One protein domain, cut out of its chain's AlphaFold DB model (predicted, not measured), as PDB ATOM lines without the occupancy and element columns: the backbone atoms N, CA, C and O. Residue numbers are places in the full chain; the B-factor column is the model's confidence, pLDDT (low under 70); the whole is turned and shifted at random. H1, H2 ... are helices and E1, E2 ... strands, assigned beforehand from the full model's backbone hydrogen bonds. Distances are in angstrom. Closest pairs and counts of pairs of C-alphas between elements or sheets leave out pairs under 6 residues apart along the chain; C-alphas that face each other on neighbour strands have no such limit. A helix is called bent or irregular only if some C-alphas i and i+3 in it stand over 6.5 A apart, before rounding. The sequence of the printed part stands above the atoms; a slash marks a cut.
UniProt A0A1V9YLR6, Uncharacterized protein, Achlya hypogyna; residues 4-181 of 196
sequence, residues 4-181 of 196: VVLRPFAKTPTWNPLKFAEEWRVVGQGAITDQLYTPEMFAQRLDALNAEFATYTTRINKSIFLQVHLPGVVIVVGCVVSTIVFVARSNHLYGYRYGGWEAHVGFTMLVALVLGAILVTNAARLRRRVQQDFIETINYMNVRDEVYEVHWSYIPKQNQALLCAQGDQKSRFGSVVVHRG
ATOM      1  N   VAL A   4     -36.266   3.012  71.461       81.69
ATOM      2  CA  VAL A   4     -35.090   3.708  70.937       81.69
ATOM      3  C   VAL A   4     -33.943   3.471  71.899       81.69
ATOM      4  O   VAL A   4     -34.069   3.676  73.107       81.69
ATOM      5  N   VAL A   5     -32.815   3.011  71.366       80.94
ATOM      6  CA  VAL A   5     -31.601   2.797  72.148       80.94
ATOM      7  C   VAL A   5     -30.659   3.958  71.885       80.94
ATOM      8  O   VAL A   5     -30.232   4.188  70.758       80.94
ATOM      9  N   LEU A   6     -30.322   4.679  72.942       82.38
ATOM     10  CA  LEU A   6     -29.327   5.734  72.934       82.38
ATOM     11  C   LEU A   6     -28.011   5.173  73.459       82.38
ATOM     12  O   LEU A   6     -27.961   4.536  74.522       82.38
ATOM     13  N   ARG A   7     -26.933   5.425  72.719       81.50
ATOM     14  CA  ARG A   7     -25.571   5.124  73.164       81.50
ATOM     15  C   ARG A   7     -24.733   6.397  73.195       81.50
ATOM     16  O   ARG A   7     -24.948   7.269  72.356       81.50
ATOM     17  N   PRO A   8     -23.789   6.513  74.132       79.00
ATOM     18  CA  PRO A   8     -22.875   7.636  74.166       79.00
ATOM     19  C   PRO A   8     -21.759   7.444  73.131       79.00
ATOM     20  O   PRO A   8     -21.147   6.375  73.057       79.00
ATOM     21  N   PHE A   9     -21.476   8.490  72.362       76.50
ATOM     22  CA  PHE A   9     -20.402   8.556  71.373       76.50
ATOM     23  C   PHE A   9     -19.443   9.689  71.713       76.50
ATOM     24  O   PHE A   9     -19.858  10.742  72.193       76.50
ATOM     25  N   ALA A  10     -18.153   9.493  71.441       72.19
ATOM     26  CA  ALA A  10     -17.160  10.538  71.663       72.19
ATOM     27  C   ALA A  10     -17.374  11.701  70.681       72.19
ATOM     28  O   ALA A  10     -17.339  11.505  69.466       72.19
ATOM     29  N   LYS A  11     -17.552  12.918  71.210       73.44
ATOM     30  CA  LYS A  11     -17.731  14.129  70.396       73.44
ATOM     31  C   LYS A  11     -16.416  14.597  69.773       73.44
ATOM     32  O   LYS A  11     -16.382  15.047  68.634       73.44
ATOM     33  N   THR A  12     -15.323  14.451  70.517       67.31
ATOM     34  CA  THR A  12     -13.971  14.794  70.069       67.31
ATOM     35  C   THR A  12     -12.977  13.738  70.541       67.31
ATOM     36  O   THR A  12     -12.913  13.476  71.749       67.31
ATOM     37  N   PRO A  13     -12.160  13.161  69.641       62.50
ATOM     38  CA  PRO A  13     -11.076  12.275  70.031       62.50
ATOM     39  C   PRO A  13      -9.999  13.109  70.730       62.50
ATOM     40  O   PRO A  13      -9.180  13.767  70.097       62.50
ATOM     41  N   THR A  14     -10.020  13.123  72.062       66.31
ATOM     42  CA  THR A  14      -8.996  13.793  72.865       66.31
ATOM     43  C   THR A  14      -8.425  12.825  73.885       66.31
ATOM     44  O   THR A  14      -9.136  12.032  74.498       66.31
ATOM     45  N   TRP A  15      -7.112  12.910  74.071       65.56
ATOM     46  CA  TRP A  15      -6.394  12.152  75.094       65.56
ATOM     47  C   TRP A  15      -6.479  12.824  76.466       65.56
ATOM     48  O   TRP A  15      -6.136  12.218  77.476       65.56
ATOM     49  N   ASN A  16      -6.942  14.078  76.514       68.19
ATOM     50  CA  ASN A  16      -7.118  14.807  77.756       68.19
ATOM     51  C   ASN A  16      -8.437  14.375  78.424       68.19
ATOM     52  O   ASN A  16      -9.506  14.740  77.929       68.19
ATOM     53  N   PRO A  17      -8.392  13.669  79.569       63.22
ATOM     54  CA  PRO A  17      -9.592  13.167  80.230       63.22
ATOM     55  C   PRO A  17     -10.530  14.290  80.694       63.22
ATOM     56  O   PRO A  17     -11.718  14.045  80.852       63.22
ATOM     57  N   LEU A  18     -10.033  15.518  80.875       67.81
ATOM     58  CA  LEU A  18     -10.837  16.683  81.262       67.81
ATOM     59  C   LEU A  18     -11.567  17.335  80.081       67.81
ATOM     60  O   LEU A  18     -12.555  18.030  80.293       67.81
ATOM     61  N   LYS A  19     -11.083  17.125  78.851       68.19
ATOM     62  CA  LYS A  19     -11.707  17.625  77.611       68.19
ATOM     63  C   LYS A  19     -12.498  16.544  76.875       68.19
ATOM     64  O   LYS A  19     -13.075  16.806  75.824       68.19
ATOM     65  N   PHE A  20     -12.509  15.330  77.414       69.00
ATOM     66  CA  PHE A  20     -13.259  14.225  76.856       69.00
ATOM     67  C   PHE A  20     -14.756  14.447  77.098       69.00
ATOM     68  O   PHE A  20     -15.213  14.456  78.242       69.00
ATOM     69  N   ALA A  21     -15.495  14.633  76.007       72.25
ATOM     70  CA  ALA A  21     -16.937  14.815  75.995       72.25
ATOM     71  C   ALA A  21     -17.583  13.710  75.154       72.25
ATOM     72  O   ALA A  21     -17.105  13.378  74.064       72.25
ATOM     73  N   GLU A  22     -18.680  13.167  75.667       77.62
ATOM     74  CA  GLU A  22     -19.524  12.204  74.969       77.62
ATOM     75  C   GLU A  22     -20.925  12.795  74.794       77.62
ATOM     76  O   GLU A  22     -21.361  13.620  75.596       77.62
ATOM     77  N   GLU A  23     -21.626  12.369  73.750       84.06
ATOM     78  CA  GLU A  23     -23.017  12.731  73.485       84.06
ATOM     79  C   GLU A  23     -23.837  11.478  73.173       84.06
ATOM     80  O   GLU A  23     -23.359  10.542  72.529       84.06
ATOM     81  N   TRP A  24     -25.073  11.447  73.648       85.38
ATOM     82  CA  TRP A  24     -26.035  10.398  73.360       85.38
ATOM     83  C   TRP A  24     -26.512  10.523  71.919       85.38
ATOM     84  O   TRP A  24     -27.028  11.561  71.503       85.38
ATOM     85  N   ARG A  25     -26.370   9.433  71.165       83.56
ATOM     86  CA  ARG A  25     -26.907   9.301  69.811       83.56
ATOM     87  C   ARG A  25     -27.804   8.077  69.719       83.56
ATOM     88  O   ARG A  25     -27.583   7.070  70.398       83.56
ATOM     89  N   VAL A  26     -28.806   8.175  68.857       82.88
ATOM     90  CA  VAL A  26     -29.706   7.071  68.526       82.88
ATOM     91  C   VAL A  26     -28.934   5.981  67.790       82.88
ATOM     92  O   VAL A  26     -28.203   6.257  66.840       82.88
ATOM     93  N   VAL A  27     -29.102   4.738  68.233       78.19
ATOM     94  CA  VAL A  27     -28.534   3.547  67.603       78.19
ATOM     95  C   VAL A  27     -29.668   2.624  67.176       78.19
ATOM     96  O   VAL A  27     -30.416   2.116  68.011       78.19
ATOM     97  N   GLY A  28     -29.753   2.378  65.868       67.62
ATOM     98  CA  GLY A  28     -30.749   1.500  65.254       67.62
ATOM     99  C   GLY A  28     -31.959   2.236  64.677       67.62
ATOM    100  O   GLY A  28     -32.063   3.459  64.735       67.62
ATOM    101  N   GLN A  29     -32.868   1.458  64.089       59.41
ATOM    102  CA  GLN A  29     -34.133   1.935  63.535       59.41
ATOM    103  C   GLN A  29     -35.231   1.745  64.586       59.41
ATOM    104  O   GLN A  29     -35.732   0.642  64.784       59.41
ATOM    105  N   GLY A  30     -35.565   2.814  65.303       61.75
ATOM    106  CA  GLY A  30     -36.673   2.842  66.254       61.75
ATOM    107  C   GLY A  30     -37.380   4.186  66.170       61.75
ATOM    108  O   GLY A  30     -36.726   5.224  66.223       61.75
ATOM    109  N   ALA A  31     -38.703   4.169  66.025       66.19
ATOM    110  CA  ALA A  31     -39.537   5.365  66.059       66.19
ATOM    111  C   ALA A  31     -40.395   5.328  67.328       66.19
ATOM    112  O   ALA A  31     -41.205   4.423  67.503       66.19
ATOM    113  N   ILE A  32     -40.181   6.287  68.229       75.38
ATOM    114  CA  ILE A  32     -41.034   6.535  69.412       75.38
ATOM    115  C   ILE A  32     -42.008   7.692  69.168       75.38
ATOM    116  O   ILE A  32     -42.934   7.916  69.945       75.38
ATOM    117  N   THR A  33     -41.802   8.406  68.067       78.75
ATOM    118  CA  THR A  33     -42.503   9.631  67.727       78.75
ATOM    119  C   THR A  33     -43.846   9.354  67.066       78.75
ATOM    120  O   THR A  33     -43.949   8.447  66.239       78.75
ATOM    121  N   ASP A  34     -44.847  10.166  67.381       76.12
ATOM    122  CA  ASP A  34     -46.175  10.164  66.766       76.12
ATOM    123  C   ASP A  34     -46.747  11.595  66.681       76.12
ATOM    124  O   ASP A  34     -45.999  12.572  66.709       76.12
ATOM    125  N   GLN A  35     -48.073  11.724  66.555       76.56
ATOM    126  CA  GLN A  35     -48.763  13.018  66.514       76.56
ATOM    127  C   GLN A  35     -48.705  13.786  67.849       76.56
ATOM    128  O   GLN A  35     -48.763  15.012  67.836       76.56
ATOM    129  N   LEU A  36     -48.585  13.091  68.987       79.94
ATOM    130  CA  LEU A  36     -48.538  13.687  70.330       79.94
ATOM    131  C   LEU A  36     -47.105  13.921  70.818       79.94
ATOM    132  O   LEU A  36     -46.860  14.853  71.576       79.94
ATOM    133  N   TYR A  37     -46.165  13.089  70.385       81.94
ATOM    134  CA  TYR A  37     -44.748  13.144  70.695       81.94
ATOM    135  C   TYR A  37     -43.958  13.270  69.389       81.94
ATOM    136  O   TYR A  37     -43.528  12.281  68.798       81.94
ATOM    137  N   THR A  38     -43.813  14.494  68.890       85.19
ATOM    138  CA  THR A  38     -43.242  14.754  67.564       85.19
ATOM    139  C   THR A  38     -41.729  14.484  67.503       85.19
ATOM    140  O   THR A  38     -41.039  14.520  68.529       85.19
ATOM    141  N   PRO A  39     -41.164  14.259  66.299       84.88
ATOM    142  CA  PRO A  39     -39.715  14.145  66.108       84.88
ATOM    143  C   PRO A  39     -38.928  15.353  66.616       84.88
ATOM    144  O   PRO A  39     -37.844  15.191  67.171       84.88
ATOM    145  N   GLU A  40     -39.491  16.552  66.483       87.06
ATOM    146  CA  GLU A  40     -38.897  17.793  66.986       87.06
ATOM    147  C   GLU A  40     -38.834  17.810  68.513       87.06
ATOM    148  O   GLU A  40     -37.796  18.154  69.081       87.06
ATOM    149  N   MET A  41     -39.899  17.369  69.194       86.12
ATOM    150  CA  MET A  41     -39.876  17.236  70.650       86.12
ATOM    151  C   MET A  41     -38.837  16.213  71.091       86.12
ATOM    152  O   MET A  41     -38.059  16.503  71.998       86.12
ATOM    153  N   PHE A  42     -38.756  15.058  70.423       86.44
ATOM    154  CA  PHE A  42     -37.724  14.064  70.719       86.44
ATOM    155  C   PHE A  42     -36.304  14.616  70.517       86.44
ATOM    156  O   PHE A  42     -35.443  14.385  71.365       86.44
ATOM    157  N   ALA A  43     -36.061  15.384  69.452       86.31
ATOM    158  CA  ALA A  43     -34.775  16.041  69.220       86.31
ATOM    159  C   ALA A  43     -34.436  17.040  70.340       86.31
ATOM    160  O   ALA A  43     -33.358  16.962  70.922       86.31
ATOM    161  N   GLN A  44     -35.391  17.886  70.747       88.56
ATOM    162  CA  GLN A  44     -35.215  18.795  71.887       88.56
ATOM    163  C   GLN A  44     -34.959  18.043  73.204       88.56
ATOM    164  O   GLN A  44     -34.174  18.496  74.040       88.56
ATOM    165  N   ARG A  45     -35.613  16.888  73.411       86.50
ATOM    166  CA  ARG A  45     -35.369  16.023  74.576       86.50
ATOM    167  C   ARG A  45     -33.948  15.474  74.570       86.50
ATOM    168  O   ARG A  45     -33.278  15.501  75.601       86.50
ATOM    169  N   LEU A  46     -33.491  15.008  73.413       87.56
ATOM    170  CA  LEU A  46     -32.146  14.478  73.234       87.56
ATOM    171  C   LEU A  46     -31.079  15.563  73.441       87.56
ATOM    172  O   LEU A  46     -30.071  15.304  74.099       87.56
ATOM    173  N   ASP A  47     -31.318  16.779  72.957       89.00
ATOM    174  CA  ASP A  47     -30.416  17.917  73.156       89.00
ATOM    175  C   ASP A  47     -30.332  18.332  74.628       89.00
ATOM    176  O   ASP A  47     -29.235  18.565  75.140       89.00
ATOM    177  N   ALA A  48     -31.463  18.349  75.343       86.62
ATOM    178  CA  ALA A  48     -31.481  18.596  76.783       86.62
ATOM    179  C   ALA A  48     -30.675  17.532  77.551       86.62
ATOM    180  O   ALA A  48     -29.835  17.876  78.384       86.62
ATOM    181  N   LEU A  49     -30.857  16.248  77.211       85.88
ATOM    182  CA  LEU A  49     -30.062  15.151  77.770       85.88
ATOM    183  C   LEU A  49     -28.571  15.334  77.483       85.88
ATOM    184  O   LEU A  49     -27.746  15.140  78.375       85.88
ATOM    185  N   ASN A  50     -28.208  15.732  76.266       87.69
ATOM    186  CA  ASN A  50     -26.819  15.968  75.885       87.69
ATOM    187  C   ASN A  50     -26.196  17.168  76.610       87.69
ATOM    188  O   ASN A  50     -25.030  17.095  77.005       87.69
ATOM    189  N   ALA A  51     -26.953  18.242  76.840       87.12
ATOM    190  CA  ALA A  51     -26.488  19.410  77.587       87.12
ATOM    191  C   ALA A  51     -26.229  19.082  79.070       87.12
ATOM    192  O   ALA A  51     -25.169  19.414  79.619       87.12
ATOM    193  N   GLU A  52     -27.158  18.371  79.709       83.56
ATOM    194  CA  GLU A  52     -26.995  17.906  81.090       83.56
ATOM    195  C   GLU A  52     -25.850  16.896  81.196       83.56
ATOM    196  O   GLU A  52     -24.989  17.011  82.073       83.56
ATOM    197  N   PHE A  53     -25.760  15.963  80.246       82.06
ATOM    198  CA  PHE A  53     -24.697  14.967  80.204       82.06
ATOM    199  C   PHE A  53     -23.310  15.584  79.982       82.06
ATOM    200  O   PHE A  53     -22.342  15.137  80.598       82.06
ATOM    201  N   ALA A  54     -23.179  16.641  79.181       81.88
ATOM    202  CA  ALA A  54     -21.917  17.368  79.019       81.88
ATOM    203  C   ALA A  54     -21.462  18.036  80.334       81.88
ATOM    204  O   ALA A  54     -20.300  17.939  80.743       81.88
ATOM    205  N   THR A  55     -22.391  18.667  81.051       81.19
ATOM    206  CA  THR A  55     -22.113  19.287  82.359       81.19
ATOM    207  C   THR A  55     -21.742  18.234  83.407       81.19
ATOM    208  O   THR A  55     -20.820  18.394  84.211       81.19
ATOM    209  N   TYR A  56     -22.431  17.101  83.364       77.75
ATOM    210  CA  TYR A  56     -22.201  15.973  84.248       77.75
ATOM    211  C   TYR A  56     -20.844  15.292  83.979       77.75
ATOM    212  O   TYR A  56     -20.031  15.135  84.894       77.75
ATOM    213  N   THR A  57     -20.539  14.959  82.723       76.19
ATOM    214  CA  THR A  57     -19.268  14.326  82.320       76.19
ATOM    215  C   THR A  57     -18.059  15.185  82.680       76.19
ATOM    216  O   THR A  57     -17.082  14.663  83.218       76.19
ATOM    217  N   THR A  58     -18.129  16.504  82.483       78.50
ATOM    218  CA  THR A  58     -17.052  17.431  82.875       78.50
ATOM    219  C   THR A  58     -16.826  17.457  84.391       78.50
ATOM    220  O   THR A  58     -15.683  17.304  84.843       78.50
ATOM    221  N   ARG A  59     -17.893  17.566  85.197       78.56
ATOM    222  CA  ARG A  59     -17.807  17.523  86.671       78.56
ATOM    223  C   ARG A  59     -17.177  16.219  87.162       78.56
ATOM    224  O   ARG A  59     -16.342  16.226  88.070       78.56
ATOM    225  N   ILE A  60     -17.537  15.107  86.537       76.38
ATOM    226  CA  ILE A  60     -17.073  13.775  86.926       76.38
ATOM    227  C   ILE A  60     -15.637  13.538  86.531       76.38
ATOM    228  O   ILE A  60     -14.856  13.083  87.361       76.38
ATOM    229  N   ASN A  61     -15.270  13.879  85.300       76.62
ATOM    230  CA  ASN A  61     -13.894  13.754  84.844       76.62
ATOM    231  C   ASN A  61     -12.959  14.577  85.739       76.62
ATOM    232  O   ASN A  61     -11.904  14.078  86.134       76.62
ATOM    233  N   LYS A  62     -13.384  15.778  86.158       80.56
ATOM    234  CA  LYS A  62     -12.657  16.587  87.145       80.56
ATOM    235  C   LYS A  62     -12.544  15.885  88.502       80.56
ATOM    236  O   LYS A  62     -11.447  15.812  89.055       80.56
ATOM    237  N   SER A  63     -13.642  15.346  89.035       79.44
ATOM    238  CA  SER A  63     -13.634  14.656  90.333       79.44
ATOM    239  C   SER A  63     -12.782  13.385  90.316       79.44
ATOM    240  O   SER A  63     -12.001  13.163  91.237       79.44
ATOM    241  N   ILE A  64     -12.885  12.566  89.264       75.81
ATOM    242  CA  ILE A  64     -12.080  11.350  89.084       75.81
ATOM    243  C   ILE A  64     -10.603  11.719  88.964       75.81
ATOM    244  O   ILE A  64      -9.753  11.089  89.594       75.81
ATOM    245  N   PHE A  65     -10.282  12.758  88.192       78.19
ATOM    246  CA  PHE A  65      -8.906  13.215  88.054       78.19
ATOM    247  C   PHE A  65      -8.307  13.634  89.403       78.19
ATOM    248  O   PHE A  65      -7.240  13.146  89.771       78.19
ATOM    249  N   LEU A  66      -9.017  14.464  90.171       79.06
ATOM    250  CA  LEU A  66      -8.526  14.983  91.451       79.06
ATOM    251  C   LEU A  66      -8.486  13.936  92.569       79.06
ATOM    252  O   LEU A  66      -7.576  13.969  93.388       79.06
ATOM    253  N   GLN A  67      -9.462  13.028  92.631       75.31
ATOM    254  CA  GLN A  67      -9.598  12.093  93.755       75.31
ATOM    255  C   GLN A  67      -8.961  10.725  93.500       75.31
ATOM    256  O   GLN A  67      -8.744   9.980  94.452       75.31
ATOM    257  N   VAL A  68      -8.680  10.373  92.241       72.56
ATOM    258  CA  VAL A  68      -8.164   9.045  91.872       72.56
ATOM    259  C   VAL A  68      -6.836   9.149  91.131       72.56
ATOM    260  O   VAL A  68      -5.846   8.572  91.576       72.56
ATOM    261  N   HIS A  69      -6.782   9.896  90.024       77.00
ATOM    262  CA  HIS A  69      -5.561   9.957  89.215       77.00
ATOM    263  C   HIS A  69      -4.441  10.735  89.903       77.00
ATOM    264  O   HIS A  69      -3.326  10.232  89.983       77.00
ATOM    265  N   LEU A  70      -4.729  11.927  90.431       77.31
ATOM    266  CA  LEU A  70      -3.720  12.780  91.055       77.31
ATOM    267  C   LEU A  70      -3.069  12.118  92.286       77.31
ATOM    268  O   LEU A  70      -1.842  12.035  92.312       77.31
ATOM    269  N   PRO A  71      -3.818  11.540  93.245       76.75
ATOM    270  CA  PRO A  71      -3.198  10.830  94.359       76.75
ATOM    271  C   PRO A  71      -2.492   9.544  93.908       76.75
ATOM    272  O   PRO A  71      -1.446   9.203  94.450       76.75
ATOM    273  N   GLY A  72      -3.015   8.853  92.887       76.31
ATOM    274  CA  GLY A  72      -2.352   7.689  92.300       76.31
ATOM    275  C   GLY A  72      -0.973   8.027  91.725       76.31
ATOM    276  O   GLY A  72      -0.010   7.312  91.989       76.31
ATOM    277  N   VAL A  73      -0.852   9.149  91.008       80.44
ATOM    278  CA  VAL A  73       0.439   9.643  90.499       80.44
ATOM    279  C   VAL A  73       1.386   9.975  91.650       80.44
ATOM    280  O   VAL A  73       2.543   9.573  91.599       80.44
ATOM    281  N   VAL A  74       0.905  10.641  92.706       80.19
ATOM    282  CA  VAL A  74       1.727  10.958  93.889       80.19
ATOM    283  C   VAL A  74       2.281   9.689  94.541       80.19
ATOM    284  O   VAL A  74       3.467   9.645  94.859       80.19
ATOM    285  N   ILE A  75       1.468   8.638  94.684       79.12
ATOM    286  CA  ILE A  75       1.930   7.352  95.231       79.12
ATOM    287  C   ILE A  75       2.965   6.707  94.313       79.12
ATOM    288  O   ILE A  75       4.005   6.276  94.796       79.12
ATOM    289  N   VAL A  76       2.717   6.658  93.000       80.69
ATOM    290  CA  VAL A  76       3.664   6.060  92.045       80.69
ATOM    291  C   VAL A  76       4.998   6.802  92.065       80.69
ATOM    292  O   VAL A  76       6.042   6.162  92.147       80.69
ATOM    293  N   VAL A  77       4.976   8.137  92.052       80.62
ATOM    294  CA  VAL A  77       6.188   8.959  92.166       80.62
ATOM    295  C   VAL A  77       6.888   8.698  93.500       80.62
ATOM    296  O   VAL A  77       8.096   8.488  93.510       80.62
ATOM    297  N   GLY A  78       6.147   8.628  94.608       76.56
ATOM    298  CA  GLY A  78       6.695   8.291  95.924       76.56
ATOM    299  C   GLY A  78       7.364   6.914  95.964       76.56
ATOM    300  O   GLY A  78       8.467   6.785  96.497       76.56
ATOM    301  N   CYS A  79       6.749   5.904  95.345       77.12
ATOM    302  CA  CYS A  79       7.337   4.575  95.193       77.12
ATOM    303  C   CYS A  79       8.620   4.638  94.364       77.12
ATOM    304  O   CYS A  79       9.652   4.182  94.834       77.12
ATOM    305  N   VAL A  80       8.589   5.256  93.178       80.56
ATOM    306  CA  VAL A  80       9.758   5.360  92.286       80.56
ATOM    307  C   VAL A  80      10.919   6.085  92.967       80.56
ATOM    308  O   VAL A  80      12.041   5.585  92.940       80.56
ATOM    309  N   VAL A  81      10.664   7.220  93.626       78.06
ATOM    310  CA  VAL A  81      11.687   7.961  94.380       78.06
ATOM    311  C   VAL A  81      12.249   7.103  95.514       78.06
ATOM    312  O   VAL A  81      13.464   7.051  95.686       78.06
ATOM    313  N   SER A  82      11.395   6.375  96.239       72.19
ATOM    314  CA  SER A  82      11.842   5.460  97.297       72.19
ATOM    315  C   SER A  82      12.736   4.346  96.745       72.19
ATOM    316  O   SER A  82      13.775   4.058  97.337       72.19
ATOM    317  N   THR A  83      12.402   3.765  95.587       71.94
ATOM    318  CA  THR A  83      13.229   2.740  94.932       71.94
ATOM    319  C   THR A  83      14.554   3.307  94.419       71.94
ATOM    320  O   THR A  83      15.588   2.656  94.545       71.94
ATOM    321  N   ILE A  84      14.565   4.528  93.875       77.25
ATOM    322  CA  ILE A  84      15.802   5.190  93.426       77.25
ATOM    323  C   ILE A  84      16.723   5.460  94.620       77.25
ATOM    324  O   ILE A  84      17.909   5.144  94.556       77.25
ATOM    325  N   VAL A  85      16.184   5.983  95.728       72.12
ATOM    326  CA  VAL A  85      16.947   6.181  96.971       72.12
ATOM    327  C   VAL A  85      17.458   4.841  97.509       72.12
ATOM    328  O   VAL A  85      18.609   4.767  97.935       72.12
ATOM    329  N   PHE A  86      16.651   3.778  97.437       67.75
ATOM    330  CA  PHE A  86      17.048   2.419  97.818       67.75
ATOM    331  C   PHE A  86      18.272   1.940  97.021       67.75
ATOM    332  O   PHE A  86      19.271   1.551  97.624       67.75
ATOM    333  N   VAL A  87      18.229   2.038  95.686       68.56
ATOM    334  CA  VAL A  87      19.314   1.593  94.788       68.56
ATOM    335  C   VAL A  87      20.562   2.474  94.913       68.56
ATOM    336  O   VAL A  87      21.688   1.976  94.917       68.56
ATOM    337  N   ALA A  88      20.387   3.789  95.054       67.25
ATOM    338  CA  ALA A  88      21.506   4.715  95.210       67.25
ATOM    339  C   ALA A  88      22.264   4.480  96.527       67.25
ATOM    340  O   ALA A  88      23.492   4.552  96.555       67.25
ATOM    341  N   ARG A  89      21.556   4.165  97.622       59.69
ATOM    342  CA  ARG A  89      22.181   3.932  98.934       59.69
ATOM    343  C   ARG A  89      22.715   2.516  99.114       59.69
ATOM    344  O   ARG A  89      23.720   2.363  99.807       59.69
ATOM    345  N   SER A  90      22.104   1.499  98.497       56.84
ATOM    346  CA  SER A  90      22.622   0.122  98.543       56.84
ATOM    347  C   SER A  90      24.030   0.022  97.953       56.84
ATOM    348  O   SER A  90      24.855  -0.722  98.470       56.84
ATOM    349  N   ASN A  91      24.346   0.847  96.949       53.34
ATOM    350  CA  ASN A  91      25.689   0.920  96.366       53.34
ATOM    351  C   ASN A  91      26.738   1.573  97.293       53.34
ATOM    352  O   ASN A  91      27.932   1.382  97.080       53.34
ATOM    353  N   HIS A  92      26.322   2.306  98.333       52.72
ATOM    354  CA  HIS A  92      27.217   2.960  99.300       52.72
ATOM    355  C   HIS A  92      27.383   2.191 100.625       52.72
ATOM    356  O   HIS A  92      28.212   2.572 101.449       52.72
ATOM    357  N   LEU A  93      26.614   1.122 100.859       51.38
ATOM    358  CA  LEU A  93      26.505   0.442 102.157       51.38
ATOM    359  C   LEU A  93      26.865  -1.048 102.061       51.38
ATOM    360  O   LEU A  93      26.087  -1.913 102.442       51.38
ATOM    361  N   TYR A  94      28.092  -1.361 101.642       49.66
ATOM    362  CA  TYR A  94      28.664  -2.715 101.754       49.66
ATOM    363  C   TYR A  94      29.033  -3.130 103.202       49.66
ATOM    364  O   TYR A  94      29.741  -4.112 103.390       49.66
ATOM    365  N   GLY A  95      28.588  -2.410 104.245       50.91
ATOM    366  CA  GLY A  95      29.181  -2.549 105.586       50.91
ATOM    367  C   GLY A  95      28.287  -2.457 106.826       50.91
ATOM    368  O   GLY A  95      28.842  -2.526 107.917       50.91
ATOM    369  N   TYR A  96      26.958  -2.316 106.745       48.38
ATOM    370  CA  TYR A  96      26.136  -2.172 107.963       48.38
ATOM    371  C   TYR A  96      25.093  -3.279 108.155       48.38
ATOM    372  O   TYR A  96      24.300  -3.586 107.271       48.38
ATOM    373  N   ARG A  97      25.128  -3.859 109.366       51.19
ATOM    374  CA  ARG A  97      24.277  -4.936 109.897       51.19
ATOM    375  C   ARG A  97      22.786  -4.709 109.613       51.19
ATOM    376  O   ARG A  97      22.194  -3.722 110.045       51.19
ATOM    377  N   TYR A  98      22.198  -5.700 108.950       52.50
ATOM    378  CA  TYR A  98      20.771  -5.890 108.709       52.50
ATOM    379  C   TYR A  98      20.012  -6.019 110.041       52.50
ATOM    380  O   TYR A  98      20.319  -6.895 110.843       52.50
ATOM    381  N   GLY A  99      19.034  -5.146 110.300       52.25
ATOM    382  CA  GLY A  99      18.159  -5.280 111.475       52.25
ATOM    383  C   GLY A  99      17.091  -4.191 111.613       52.25
ATOM    384  O   GLY A  99      15.928  -4.501 111.822       52.25
ATOM    385  N   GLY A 100      17.443  -2.912 111.431       58.06
ATOM    386  CA  GLY A 100      16.472  -1.803 111.545       58.06
ATOM    387  C   GLY A 100      15.782  -1.405 110.231       58.06
ATOM    388  O   GLY A 100      14.676  -0.871 110.230       58.06
ATOM    389  N   TRP A 101      16.435  -1.672 109.100       55.97
ATOM    390  CA  TRP A 101      16.037  -1.169 107.782       55.97
ATOM    391  C   TRP A 101      14.926  -1.985 107.109       55.97
ATOM    392  O   TRP A 101      14.028  -1.403 106.505       55.97
ATOM    393  N   GLU A 102      14.926  -3.311 107.259       61.38
ATOM    394  CA  GLU A 102      13.859  -4.167 106.714       61.38
ATOM    395  C   GLU A 102      12.489  -3.802 107.300       61.38
ATOM    396  O   GLU A 102      11.487  -3.789 106.586       61.38
ATOM    397  N   ALA A 103      12.458  -3.379 108.569       63.12
ATOM    398  CA  ALA A 103      11.259  -2.854 109.211       63.12
ATOM    399  C   ALA A 103      10.775  -1.533 108.581       63.12
ATOM    400  O   ALA A 103       9.571  -1.325 108.457       63.12
ATOM    401  N   HIS A 104      11.683  -0.654 108.134       64.50
ATOM    402  CA  HIS A 104      11.315   0.596 107.450       64.50
ATOM    403  C   HIS A 104      10.764   0.327 106.046       64.50
ATOM    404  O   HIS A 104       9.750   0.909 105.662       64.50
ATOM    405  N   VAL A 105      11.372  -0.599 105.299       66.56
ATOM    406  CA  VAL A 105      10.866  -1.010 103.979       66.56
ATOM    407  C   VAL A 105       9.497  -1.686 104.113       66.56
ATOM    408  O   VAL A 105       8.558  -1.299 103.414       66.56
ATOM    409  N   GLY A 106       9.333  -2.607 105.067       67.38
ATOM    410  CA  GLY A 106       8.039  -3.221 105.377       67.38
ATOM    411  C   GLY A 106       6.971  -2.194 105.774       67.38
ATOM    412  O   GLY A 106       5.843  -2.258 105.285       67.38
ATOM    413  N   PHE A 107       7.336  -1.190 106.578       69.25
ATOM    414  CA  PHE A 107       6.436  -0.096 106.955       69.25
ATOM    415  C   PHE A 107       6.019   0.758 105.747       69.25
ATOM    416  O   PHE A 107       4.834   1.036 105.578       69.25
ATOM    417  N   THR A 108       6.949   1.122 104.856       69.56
ATOM    418  CA  THR A 108       6.613   1.882 103.632       69.56
ATOM    419  C   THR A 108       5.711   1.100 102.672       69.56
ATOM    420  O   THR A 108       4.756   1.669 102.145       69.56
ATOM    421  N   MET A 109       5.945  -0.207 102.500       69.50
ATOM    422  CA  MET A 109       5.071  -1.097 101.722       69.50
ATOM    423  C   MET A 109       3.666  -1.183 102.326       69.50
ATOM    424  O   MET A 109       2.674  -1.107 101.599       69.50
ATOM    425  N   LEU A 110       3.563  -1.284 103.653       75.88
ATOM    426  CA  LEU A 110       2.283  -1.310 104.355       75.88
ATOM    427  C   LEU A 110       1.524   0.016 104.200       75.88
ATOM    428  O   LEU A 110       0.335   0.005 103.884       75.88
ATOM    429  N   VAL A 111       2.207   1.156 104.330       76.12
ATOM    430  CA  VAL A 111       1.615   2.483 104.082       76.12
ATOM    431  C   VAL A 111       1.143   2.611 102.630       76.12
ATOM    432  O   VAL A 111       0.020   3.060 102.394       76.12
ATOM    433  N   ALA A 112       1.942   2.167 101.656       72.19
ATOM    434  CA  ALA A 112       1.561   2.182 100.244       72.19
ATOM    435  C   ALA A 112       0.323   1.310  99.968       72.19
ATOM    436  O   ALA A 112      -0.574   1.731  99.235       72.19
ATOM    437  N   LEU A 113       0.230   0.133 100.596       77.81
ATOM    438  CA  LEU A 113      -0.922  -0.762 100.478       77.81
ATOM    439  C   LEU A 113      -2.185  -0.129 101.075       77.81
ATOM    440  O   LEU A 113      -3.235  -0.137 100.429       77.81
ATOM    441  N   VAL A 114      -2.086   0.474 102.264       78.69
ATOM    442  CA  VAL A 114      -3.209   1.170 102.913       78.69
ATOM    443  C   VAL A 114      -3.685   2.352 102.063       78.69
ATOM    444  O   VAL A 114      -4.884   2.485 101.811       78.69
ATOM    445  N   LEU A 115      -2.766   3.175 101.549       77.19
ATOM    446  CA  LEU A 115      -3.107   4.292 100.663       77.19
ATOM    447  C   LEU A 115      -3.733   3.811  99.344       77.19
ATOM    448  O   LEU A 115      -4.723   4.387  98.885       77.19
ATOM    449  N   GLY A 116      -3.216   2.723  98.768       73.81
ATOM    450  CA  GLY A 116      -3.793   2.073  97.591       73.81
ATOM    451  C   GLY A 116      -5.219   1.575  97.837       73.81
ATOM    452  O   GLY A 116      -6.118   1.850  97.041       73.81
ATOM    453  N   ALA A 117      -5.465   0.912  98.969       74.94
ATOM    454  CA  ALA A 117      -6.792   0.429  99.349       74.94
ATOM    455  C   ALA A 117      -7.795   1.581  99.555       74.94
ATOM    456  O   ALA A 117      -8.943   1.501  99.095       74.94
ATOM    457  N   ILE A 118      -7.363   2.684 100.179       78.25
ATOM    458  CA  ILE A 118      -8.176   3.899 100.349       78.25
ATOM    459  C   ILE A 118      -8.537   4.496  98.983       78.25
ATOM    460  O   ILE A 118      -9.699   4.838  98.750       78.25
ATOM    461  N   LEU A 119      -7.581   4.567  98.054       75.94
ATOM    462  CA  LEU A 119      -7.812   5.062  96.695       75.94
ATOM    463  C   LEU A 119      -8.799   4.208  95.907       75.94
ATOM    464  O   LEU A 119      -9.722   4.755  95.303       75.94
ATOM    465  N   VAL A 120      -8.652   2.883  95.942       73.62
ATOM    466  CA  VAL A 120      -9.587   1.959  95.279       73.62
ATOM    467  C   VAL A 120     -10.995   2.114  95.859       73.62
ATOM    468  O   VAL A 120     -11.972   2.207  95.112       73.62
ATOM    469  N   THR A 121     -11.107   2.217  97.184       74.38
ATOM    470  CA  THR A 121     -12.395   2.402  97.867       74.38
ATOM    471  C   THR A 121     -13.035   3.744  97.506       74.38
ATOM    472  O   THR A 121     -14.231   3.800  97.207       74.38
ATOM    473  N   ASN A 122     -12.252   4.824  97.470       75.19
ATOM    474  CA  ASN A 122     -12.728   6.148  97.071       75.19
ATOM    475  C   ASN A 122     -13.139   6.186  95.597       75.19
ATOM    476  O   ASN A 122     -14.204   6.717  95.281       75.19
ATOM    477  N   ALA A 123     -12.374   5.552  94.708       68.12
ATOM    478  CA  ALA A 123     -12.726   5.422  93.299       68.12
ATOM    479  C   ALA A 123     -14.049   4.660  93.112       68.12
ATOM    480  O   ALA A 123     -14.908   5.083  92.334       68.12
ATOM    481  N   ALA A 124     -14.257   3.570  93.858       70.00
ATOM    482  CA  ALA A 124     -15.499   2.800  93.820       70.00
ATOM    483  C   ALA A 124     -16.700   3.604  94.348       70.00
ATOM    484  O   ALA A 124     -17.767   3.597  93.728       70.00
ATOM    485  N   ARG A 125     -16.531   4.331  95.461       77.94
ATOM    486  CA  ARG A 125     -17.569   5.216  96.020       77.94
ATOM    487  C   ARG A 125     -17.926   6.340  95.056       77.94
ATOM    488  O   ARG A 125     -19.109   6.576  94.822       77.94
ATOM    489  N   LEU A 126     -16.921   6.985  94.467       74.19
ATOM    490  CA  LEU A 126     -17.119   8.040  93.482       74.19
ATOM    491  C   LEU A 126     -17.886   7.503  92.273       74.19
ATOM    492  O   LEU A 126     -18.887   8.092  91.884       74.19
ATOM    493  N   ARG A 127     -17.499   6.337  91.741       70.12
ATOM    494  CA  ARG A 127     -18.202   5.698  90.619       70.12
ATOM    495  C   ARG A 127     -19.674   5.401  90.925       70.12
ATOM    496  O   ARG A 127     -20.508   5.567  90.040       70.12
ATOM    497  N   ARG A 128     -19.996   4.967  92.147       72.50
ATOM    498  CA  ARG A 128     -21.387   4.711  92.561       72.50
ATOM    499  C   ARG A 128     -22.200   5.997  92.676       72.50
ATOM    500  O   ARG A 128     -23.299   6.032  92.140       72.50
ATOM    501  N   ARG A 129     -21.651   7.043  93.306       76.50
ATOM    502  CA  ARG A 129     -22.316   8.359  93.400       76.50
ATOM    503  C   ARG A 129     -22.624   8.924  92.021       76.50
ATOM    504  O   ARG A 129     -23.752   9.271  91.734       76.50
ATOM    505  N   VAL A 130     -21.630   8.871  91.141       70.00
ATOM    506  CA  VAL A 130     -21.757   9.204  89.721       70.00
ATOM    507  C   VAL A 130     -22.948   8.470  89.097       70.00
ATOM    508  O   VAL A 130     -23.876   9.093  88.601       70.00
ATOM    509  N   GLN A 131     -23.002   7.141  89.200       73.62
ATOM    510  CA  GLN A 131     -24.129   6.379  88.651       73.62
ATOM    511  C   GLN A 131     -25.494   6.778  89.235       73.62
ATOM    512  O   GLN A 131     -26.470   6.753  88.491       73.62
ATOM    513  N   GLN A 132     -25.568   7.132  90.520       77.00
ATOM    514  CA  GLN A 132     -26.801   7.582  91.170       77.00
ATOM    515  C   GLN A 132     -27.258   8.944  90.639       77.00
ATOM    516  O   GLN A 132     -28.399   9.050  90.197       77.00
ATOM    517  N   ASP A 133     -26.358   9.925  90.574       75.06
ATOM    518  CA  ASP A 133     -26.655  11.271  90.068       75.06
ATOM    519  C   ASP A 133     -27.218  11.216  88.631       75.06
ATOM    520  O   ASP A 133     -28.175  11.909  88.299       75.06
ATOM    521  N   PHE A 134     -26.682  10.338  87.773       77.00
ATOM    522  CA  PHE A 134     -27.207  10.167  86.410       77.00
ATOM    523  C   PHE A 134     -28.598   9.520  86.366       77.00
ATOM    524  O   PHE A 134     -29.416   9.841  85.502       77.00
ATOM    525  N   ILE A 135     -28.877   8.591  87.285       79.62
ATOM    526  CA  ILE A 135     -30.206   7.979  87.411       79.62
ATOM    527  C   ILE A 135     -31.225   9.036  87.848       79.62
ATOM    528  O   ILE A 135     -32.343   9.036  87.335       79.62
ATOM    529  N   GLU A 136     -30.847   9.954  88.737       80.88
ATOM    530  CA  GLU A 136     -31.698  11.080  89.136       80.88
ATOM    531  C   GLU A 136     -32.032  11.993  87.952       80.88
ATOM    532  O   GLU A 136     -33.202  12.319  87.754       80.88
ATOM    533  N   THR A 137     -31.048  12.318  87.107       80.75
ATOM    534  CA  THR A 137     -31.277  13.079  85.865       80.75
ATOM    535  C   THR A 137     -32.311  12.400  84.962       80.75
ATOM    536  O   THR A 137     -33.249  13.032  84.480       80.75
ATOM    537  N   ILE A 138     -32.200  11.084  84.779       84.12
ATOM    538  CA  ILE A 138     -33.156  10.318  83.969       84.12
ATOM    539  C   ILE A 138     -34.537  10.246  84.628       84.12
ATOM    540  O   ILE A 138     -35.552  10.309  83.935       84.12
ATOM    541  N   ASN A 139     -34.605  10.152  85.956       84.12
ATOM    542  CA  ASN A 139     -35.873  10.203  86.678       84.12
ATOM    543  C   ASN A 139     -36.573  11.555  86.506       84.12
ATOM    544  O   ASN A 139     -37.784  11.579  86.309       84.12
ATOM    545  N   TYR A 140     -35.828  12.661  86.510       83.00
ATOM    546  CA  TYR A 140     -36.387  13.982  86.224       83.00
ATOM    547  C   TYR A 140     -36.973  14.062  84.805       83.00
ATOM    548  O   TYR A 140     -38.091  14.545  84.623       83.00
ATOM    549  N   MET A 141     -36.275  13.509  83.805       81.88
ATOM    550  CA  MET A 141     -36.814  13.413  82.440       81.88
ATOM    551  C   MET A 141     -38.080  12.559  82.371       81.88
ATOM    552  O   MET A 141     -39.028  12.936  81.687       81.88
ATOM    553  N   ASN A 142     -38.123  11.453  83.119       84.75
ATOM    554  CA  ASN A 142     -39.302  10.593  83.192       84.75
ATOM    555  C   ASN A 142     -40.525  11.313  83.746       84.75
ATOM    556  O   ASN A 142     -41.587  11.182  83.157       84.75
ATOM    557  N   VAL A 143     -40.386  12.087  84.826       85.00
ATOM    558  CA  VAL A 143     -41.508  12.861  85.393       85.00
ATOM    559  C   VAL A 143     -42.059  13.849  84.362       85.00
ATOM    560  O   VAL A 143     -43.266  14.043  84.260       85.00
ATOM    561  N   ARG A 144     -41.182  14.457  83.558       82.06
ATOM    562  CA  ARG A 144     -41.600  15.398  82.513       82.06
ATOM    563  C   ARG A 144     -42.281  14.711  81.328       82.06
ATOM    564  O   ARG A 144     -43.229  15.261  80.773       82.06
ATOM    565  N   ASP A 145     -41.772  13.556  80.913       84.00
ATOM    566  CA  ASP A 145     -42.229  12.853  79.710       84.00
ATOM    567  C   ASP A 145     -43.320  11.797  79.994       84.00
ATOM    568  O   ASP A 145     -43.865  11.199  79.063       84.00
ATOM    569  N   GLU A 146     -43.709  11.630  81.263       83.69
ATOM    570  CA  GLU A 146     -44.804  10.760  81.715       83.69
ATOM    571  C   GLU A 146     -46.138  11.103  81.039       83.69
ATOM    572  O   GLU A 146     -46.894  10.204  80.682       83.69
ATOM    573  N   VAL A 147     -46.376  12.390  80.756       84.81
ATOM    574  CA  VAL A 147     -47.568  12.885  80.040       84.81
ATOM    575  C   VAL A 147     -47.713  12.260  78.643       84.81
ATOM    576  O   VAL A 147     -48.821  12.143  78.129       84.81
ATOM    577  N   TYR A 148     -46.605  11.833  78.033       83.00
ATOM    578  CA  TYR A 148     -46.573  11.222  76.700       83.00
ATOM    579  C   TYR A 148     -46.438   9.690  76.743       83.00
ATOM    580  O   TYR A 148     -46.234   9.062  75.696       83.00
ATOM    581  N   GLU A 149     -46.517   9.094  77.940       83.56
ATOM    582  CA  GLU A 149     -46.227   7.678  78.212       83.56
ATOM    583  C   GLU A 149     -44.813   7.258  77.773       83.56
ATOM    584  O   GLU A 149     -44.573   6.101  77.414       83.56
ATOM    585  N   VAL A 150     -43.869   8.209  77.752       84.38
ATOM    586  CA  VAL A 150     -42.479   7.981  77.351       84.38
ATOM    587  C   VAL A 150     -41.619   7.773  78.591       84.38
ATOM    588  O   VAL A 150     -41.635   8.553  79.542       84.38
ATOM    589  N   HIS A 151     -40.828   6.705  78.567       85.75
ATOM    590  CA  HIS A 151     -40.008   6.286  79.690       85.75
ATOM    591  C   HIS A 151     -38.560   6.038  79.264       85.75
ATOM    592  O   HIS A 151     -38.254   5.195  78.417       85.75
ATOM    593  N   TRP A 152     -37.654   6.745  79.920       87.25
ATOM    594  CA  TRP A 152     -36.208   6.687  79.812       87.25
ATOM    595  C   TRP A 152     -35.648   5.769  80.901       87.25
ATOM    596  O   TRP A 152     -35.977   5.884  82.082       87.25
ATOM    597  N   SER A 153     -34.781   4.837  80.522       84.50
ATOM    598  CA  SER A 153     -34.189   3.872  81.452       84.50
ATOM    599  C   SER A 153     -32.689   3.739  81.222       84.50
ATOM    600  O   SER A 153     -32.237   3.469  80.110       84.50
ATOM    601  N   TYR A 154     -31.896   3.942  82.276       82.69
ATOM    602  CA  TYR A 154     -30.449   3.757  82.214       82.69
ATOM    603  C   TYR A 154     -30.076   2.298  82.451       82.69
ATOM    604  O   TYR A 154     -30.406   1.723  83.487       82.69
ATOM    605  N   ILE A 155     -29.324   1.718  81.522       77.19
ATOM    606  CA  ILE A 155     -28.766   0.375  81.645       77.19
ATOM    607  C   ILE A 155     -27.250   0.509  81.784       77.19
ATOM    608  O   ILE A 155     -26.582   0.831  80.800       77.19
ATOM    609  N   PRO A 156     -26.668   0.249  82.968       69.44
ATOM    610  CA  PRO A 156     -25.234   0.381  83.172       69.44
ATOM    611  C   PRO A 156     -24.453  -0.652  82.349       69.44
ATOM    612  O   PRO A 156     -24.859  -1.806  82.206       69.44
ATOM    613  N   LYS A 157     -23.263  -0.255  81.881       65.06
ATOM    614  CA  LYS A 157     -22.380  -1.065  81.021       65.06
ATOM    615  C   LYS A 157     -22.041  -2.463  81.571       65.06
ATOM    616  O   LYS A 157     -21.815  -3.383  80.797       65.06
ATOM    617  N   GLN A 158     -22.034  -2.656  82.893       56.03
ATOM    618  CA  GLN A 158     -21.769  -3.968  83.510       56.03
ATOM    619  C   GLN A 158     -22.813  -5.040  83.141       56.03
ATOM    620  O   GLN A 158     -22.464  -6.214  83.090       56.03
ATOM    621  N   ASN A 159     -24.047  -4.647  82.808       49.97
ATOM    622  CA  ASN A 159     -25.122  -5.572  82.429       49.97
ATOM    623  C   ASN A 159     -25.163  -5.877  80.915       49.97
ATOM    624  O   ASN A 159     -26.033  -6.613  80.460       49.97
ATOM    625  N   GLN A 160     -24.246  -5.316  80.115       49.78
ATOM    626  CA  GLN A 160     -24.327  -5.302  78.646       49.78
ATOM    627  C   GLN A 160     -23.448  -6.339  77.930       49.78
ATOM    628  O   GLN A 160     -23.245  -6.216  76.724       49.78
ATOM    629  N   ALA A 161     -22.973  -7.393  78.605       44.47
ATOM    630  CA  ALA A 161     -22.193  -8.456  77.950       44.47
ATOM    631  C   ALA A 161     -22.908  -9.068  76.718       44.47
ATOM    632  O   ALA A 161     -22.250  -9.497  75.779       44.47
ATOM    633  N   LEU A 162     -24.245  -9.026  76.684       39.91
ATOM    634  CA  LEU A 162     -25.082  -9.490  75.569       39.91
ATOM    635  C   LEU A 162     -25.277  -8.466  74.427       39.91
ATOM    636  O   LEU A 162     -25.758  -8.838  73.364       39.91
ATOM    637  N   LEU A 163     -24.917  -7.189  74.610       42.12
ATOM    638  CA  LEU A 163     -25.122  -6.106  73.625       42.12
ATOM    639  C   LEU A 163     -23.810  -5.608  72.982       42.12
ATOM    640  O   LEU A 163     -23.841  -4.736  72.111       42.12
ATOM    641  N   CYS A 164     -22.664  -6.162  73.396       43.09
ATOM    642  CA  CYS A 164     -21.310  -5.774  72.981       43.09
ATOM    643  C   CYS A 164     -20.824  -6.387  71.649       43.09
ATOM    644  O   CYS A 164     -19.630  -6.335  71.368       43.09
ATOM    645  N   ALA A 165     -21.708  -6.934  70.811       43.38
ATOM    646  CA  ALA A 165     -21.319  -7.529  69.525       43.38
ATOM    647  C   ALA A 165     -21.162  -6.518  68.366       43.38
ATOM    648  O   ALA A 165     -20.867  -6.920  67.246       43.38
ATOM    649  N   GLN A 166     -21.339  -5.213  68.600       42.31
ATOM    650  CA  GLN A 166     -21.143  -4.185  67.571       42.31
ATOM    651  C   GLN A 166     -19.978  -3.272  67.942       42.31
ATOM    652  O   GLN A 166     -20.002  -2.607  68.979       42.31
ATOM    653  N   GLY A 167     -18.952  -3.331  67.088       43.19
ATOM    654  CA  GLY A 167     -17.679  -2.640  67.207       43.19
ATOM    655  C   GLY A 167     -17.790  -1.124  67.341       43.19
ATOM    656  O   GLY A 167     -18.796  -0.511  67.000       43.19
ATOM    657  N   ASP A 168     -16.700  -0.562  67.852       45.47
ATOM    658  CA  ASP A 168     -16.402   0.864  67.951       45.47
ATOM    659  C   ASP A 168     -17.358   1.722  68.784       45.47
ATOM    660  O   ASP A 168     -18.209   2.453  68.296       45.47
ATOM    661  N   GLN A 169     -17.106   1.738  70.092       49.53
ATOM    662  CA  GLN A 169     -16.430   2.872  70.738       49.53
ATOM    663  C   GLN A 169     -16.277   2.574  72.234       49.53
ATOM    664  O   GLN A 169     -17.168   2.034  72.892       49.53
ATOM    665  N   LYS A 170     -15.115   2.920  72.803       54.09
ATOM    666  CA  LYS A 170     -14.765   2.716  74.220       54.09
ATOM    667  C   LYS A 170     -15.549   3.653  75.160       54.09
ATOM    668  O   LYS A 170     -14.945   4.210  76.076       54.09
ATOM    669  N   SER A 171     -16.858   3.841  74.978       59.31
ATOM    670  CA  SER A 171     -17.622   4.673  75.910       59.31
ATOM    671  C   SER A 171     -17.603   4.057  77.308       59.31
ATOM    672  O   SER A 171     -17.684   2.835  77.487       59.31
ATOM    673  N   ARG A 172     -17.425   4.908  78.319       63.00
ATOM    674  CA  ARG A 172     -17.381   4.511  79.736       63.00
ATOM    675  C   ARG A 172     -18.777   4.339  80.337       63.00
ATOM    676  O   ARG A 172     -18.892   3.777  81.430       63.00
ATOM    677  N   PHE A 173     -19.809   4.791  79.631       69.31
ATOM    678  CA  PHE A 173     -21.192   4.798  80.086       69.31
ATOM    679  C   PHE A 173     -21.989   3.629  79.491       69.31
ATOM    680  O   PHE A 173     -21.525   2.916  78.601       69.31
ATOM    681  N   GLY A 174     -23.145   3.360  80.094       74.75
ATOM    682  CA  GLY A 174     -24.085   2.342  79.632       74.75
ATOM    683  C   GLY A 174     -24.922   2.796  78.432       74.75
ATOM    684  O   GLY A 174     -24.524   3.691  77.696       74.75
ATOM    685  N   SER A 175     -26.103   2.206  78.244       78.69
ATOM    686  CA  SER A 175     -27.094   2.681  77.263       78.69
ATOM    687  C   SER A 175     -28.284   3.315  77.964       78.69
ATOM    688  O   SER A 175     -28.660   2.871  79.048       78.69
ATOM    689  N   VAL A 176     -28.934   4.269  77.307       83.25
ATOM    690  CA  VAL A 176     -30.269   4.718  77.704       83.25
ATOM    691  C   VAL A 176     -31.277   4.099  76.749       83.25
ATOM    692  O   VAL A 176     -31.123   4.166  75.535       83.25
ATOM    693  N   VAL A 177     -32.281   3.434  77.298       83.62
ATOM    694  CA  VAL A 177     -33.381   2.859  76.535       83.62
ATOM    695  C   VAL A 177     -34.608   3.716  76.768       83.62
ATOM    696  O   VAL A 177     -35.073   3.844  77.903       83.62
ATOM    697  N   VAL A 178     -35.132   4.268  75.686       83.94
ATOM    698  CA  VAL A 178     -36.409   4.969  75.665       83.94
ATOM    699  C   VAL A 178     -37.455   3.976  75.176       83.94
ATOM    700  O   VAL A 178     -37.215   3.253  74.208       83.94
ATOM    701  N   HIS A 179     -38.586   3.895  75.860       84.25
ATOM    702  CA  HIS A 179     -39.724   3.071  75.469       84.25
ATOM    703  C   HIS A 179     -41.018   3.838  75.695       84.25
ATOM    704  O   HIS A 179     -41.046   4.779  76.487       84.25
ATOM    705  N   ARG A 180     -42.077   3.428  74.996       76.88
ATOM    706  CA  ARG A 180     -43.405   4.022  75.135       76.88
ATOM    707  C   ARG A 180     -44.461   2.973  75.467       76.88
ATOM    708  O   ARG A 180     -44.420   1.874  74.902       76.88
ATOM    709  N   GLY A 181     -45.387   3.326  76.356       72.81
ATOM    710  CA  GLY A 181     -46.445   2.454  76.872       72.81
ATOM    711  C   GLY A 181     -46.242   2.090  78.351       72.81
ATOM    712  O   GLY A 181     -45.328   2.621  78.986       72.81
TER     713      GLY A 181
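This is residues 4 to 181 of the 196 residues of an uncharacterized protein of Achlya hypogyna (UniProt A0A1V9YLR6). A small, strongly twisted four-stranded sheet sits by the open end of a long, narrow helical hairpin made by H1 and H2, whose closed end sticks out with residues 87 to 104. The printed part has 178 residues, with two named helices and four named strands in the order E1 E2 H1 H2 E3 E4; the sheet runs E2 E1 E4 E3, all antiparallel, and the class is mixed, helices and strands. The whole is an extended rod spanning 88 by 30 by 28 A, with a radius of gyration of the C-alphas of 24.2 A.

Find C-alpha 4 at (-35.090, 3.708, 70.937), where E1, residues 4 to 10, begins its 19.2 A. E2 is residues 22 to 27, 14.5 A; E4, residues 175 to 180, 16.5 A; E3, residues 150 to 155, 16.3 A. H1, residues 39 to 90, was assigned as one helix by its hydrogen bonds but is bent, C-alphas 67 and 70 being 6.5 A apart; its arms are H1a, residues 39 to 67, 40.9 A, and H1b, residues 70 to 90, 30.2 A. H2, residues 101 to 148, runs 71.0 A to C-alpha 148 at (-46.573, 11.222, 76.700), with a kink of 31 degrees near residue 142; it is only just irregular, C-alphas 144 and 147 being 6.9 A apart.

Look for N 4 and O 178, 2.9 A, between E1 and E4; N 9 and O 23, 2.8 A, in the hairpin E1 and E2; N 153 and O 177, 2.8 A, in the hairpin E3 and E4. H1a only grazes the sheet, with residues 46 to 58; its closest C-alphas to E2 are Asn 50 and Glu 23, 5.5 A. H2 only grazes it with residues 131 to 148; its closest C-alphas to E3 are Asn 142 and His 151, 5.6 A. H1a, with residues 56 to 67 alone, touches H2 at a shallow tilt of 15 degrees, opposite ways, the closest C-alphas being Ile 60 and Val 130, 7.1 A. H1b and H2, a helical hairpin, touch with residues 71 to 75 and 112 to 119 alone, closest at C-alphas 75 and 112, 7.2 A. H1a and H1b have every O i to N i+4 pair within hydrogen-bond range, H2 42 of 44.

The C-alphas farthest apart are Gln 35 and Gly 95, 88.6 A. The printed part has no cut; the links E1 to E2, E2 to H1 and E3 to E4 are long. Look for pLDDT under 70 at residues 12 to 20, 28 to 31, 86 to 109, 123 and 156 to 173.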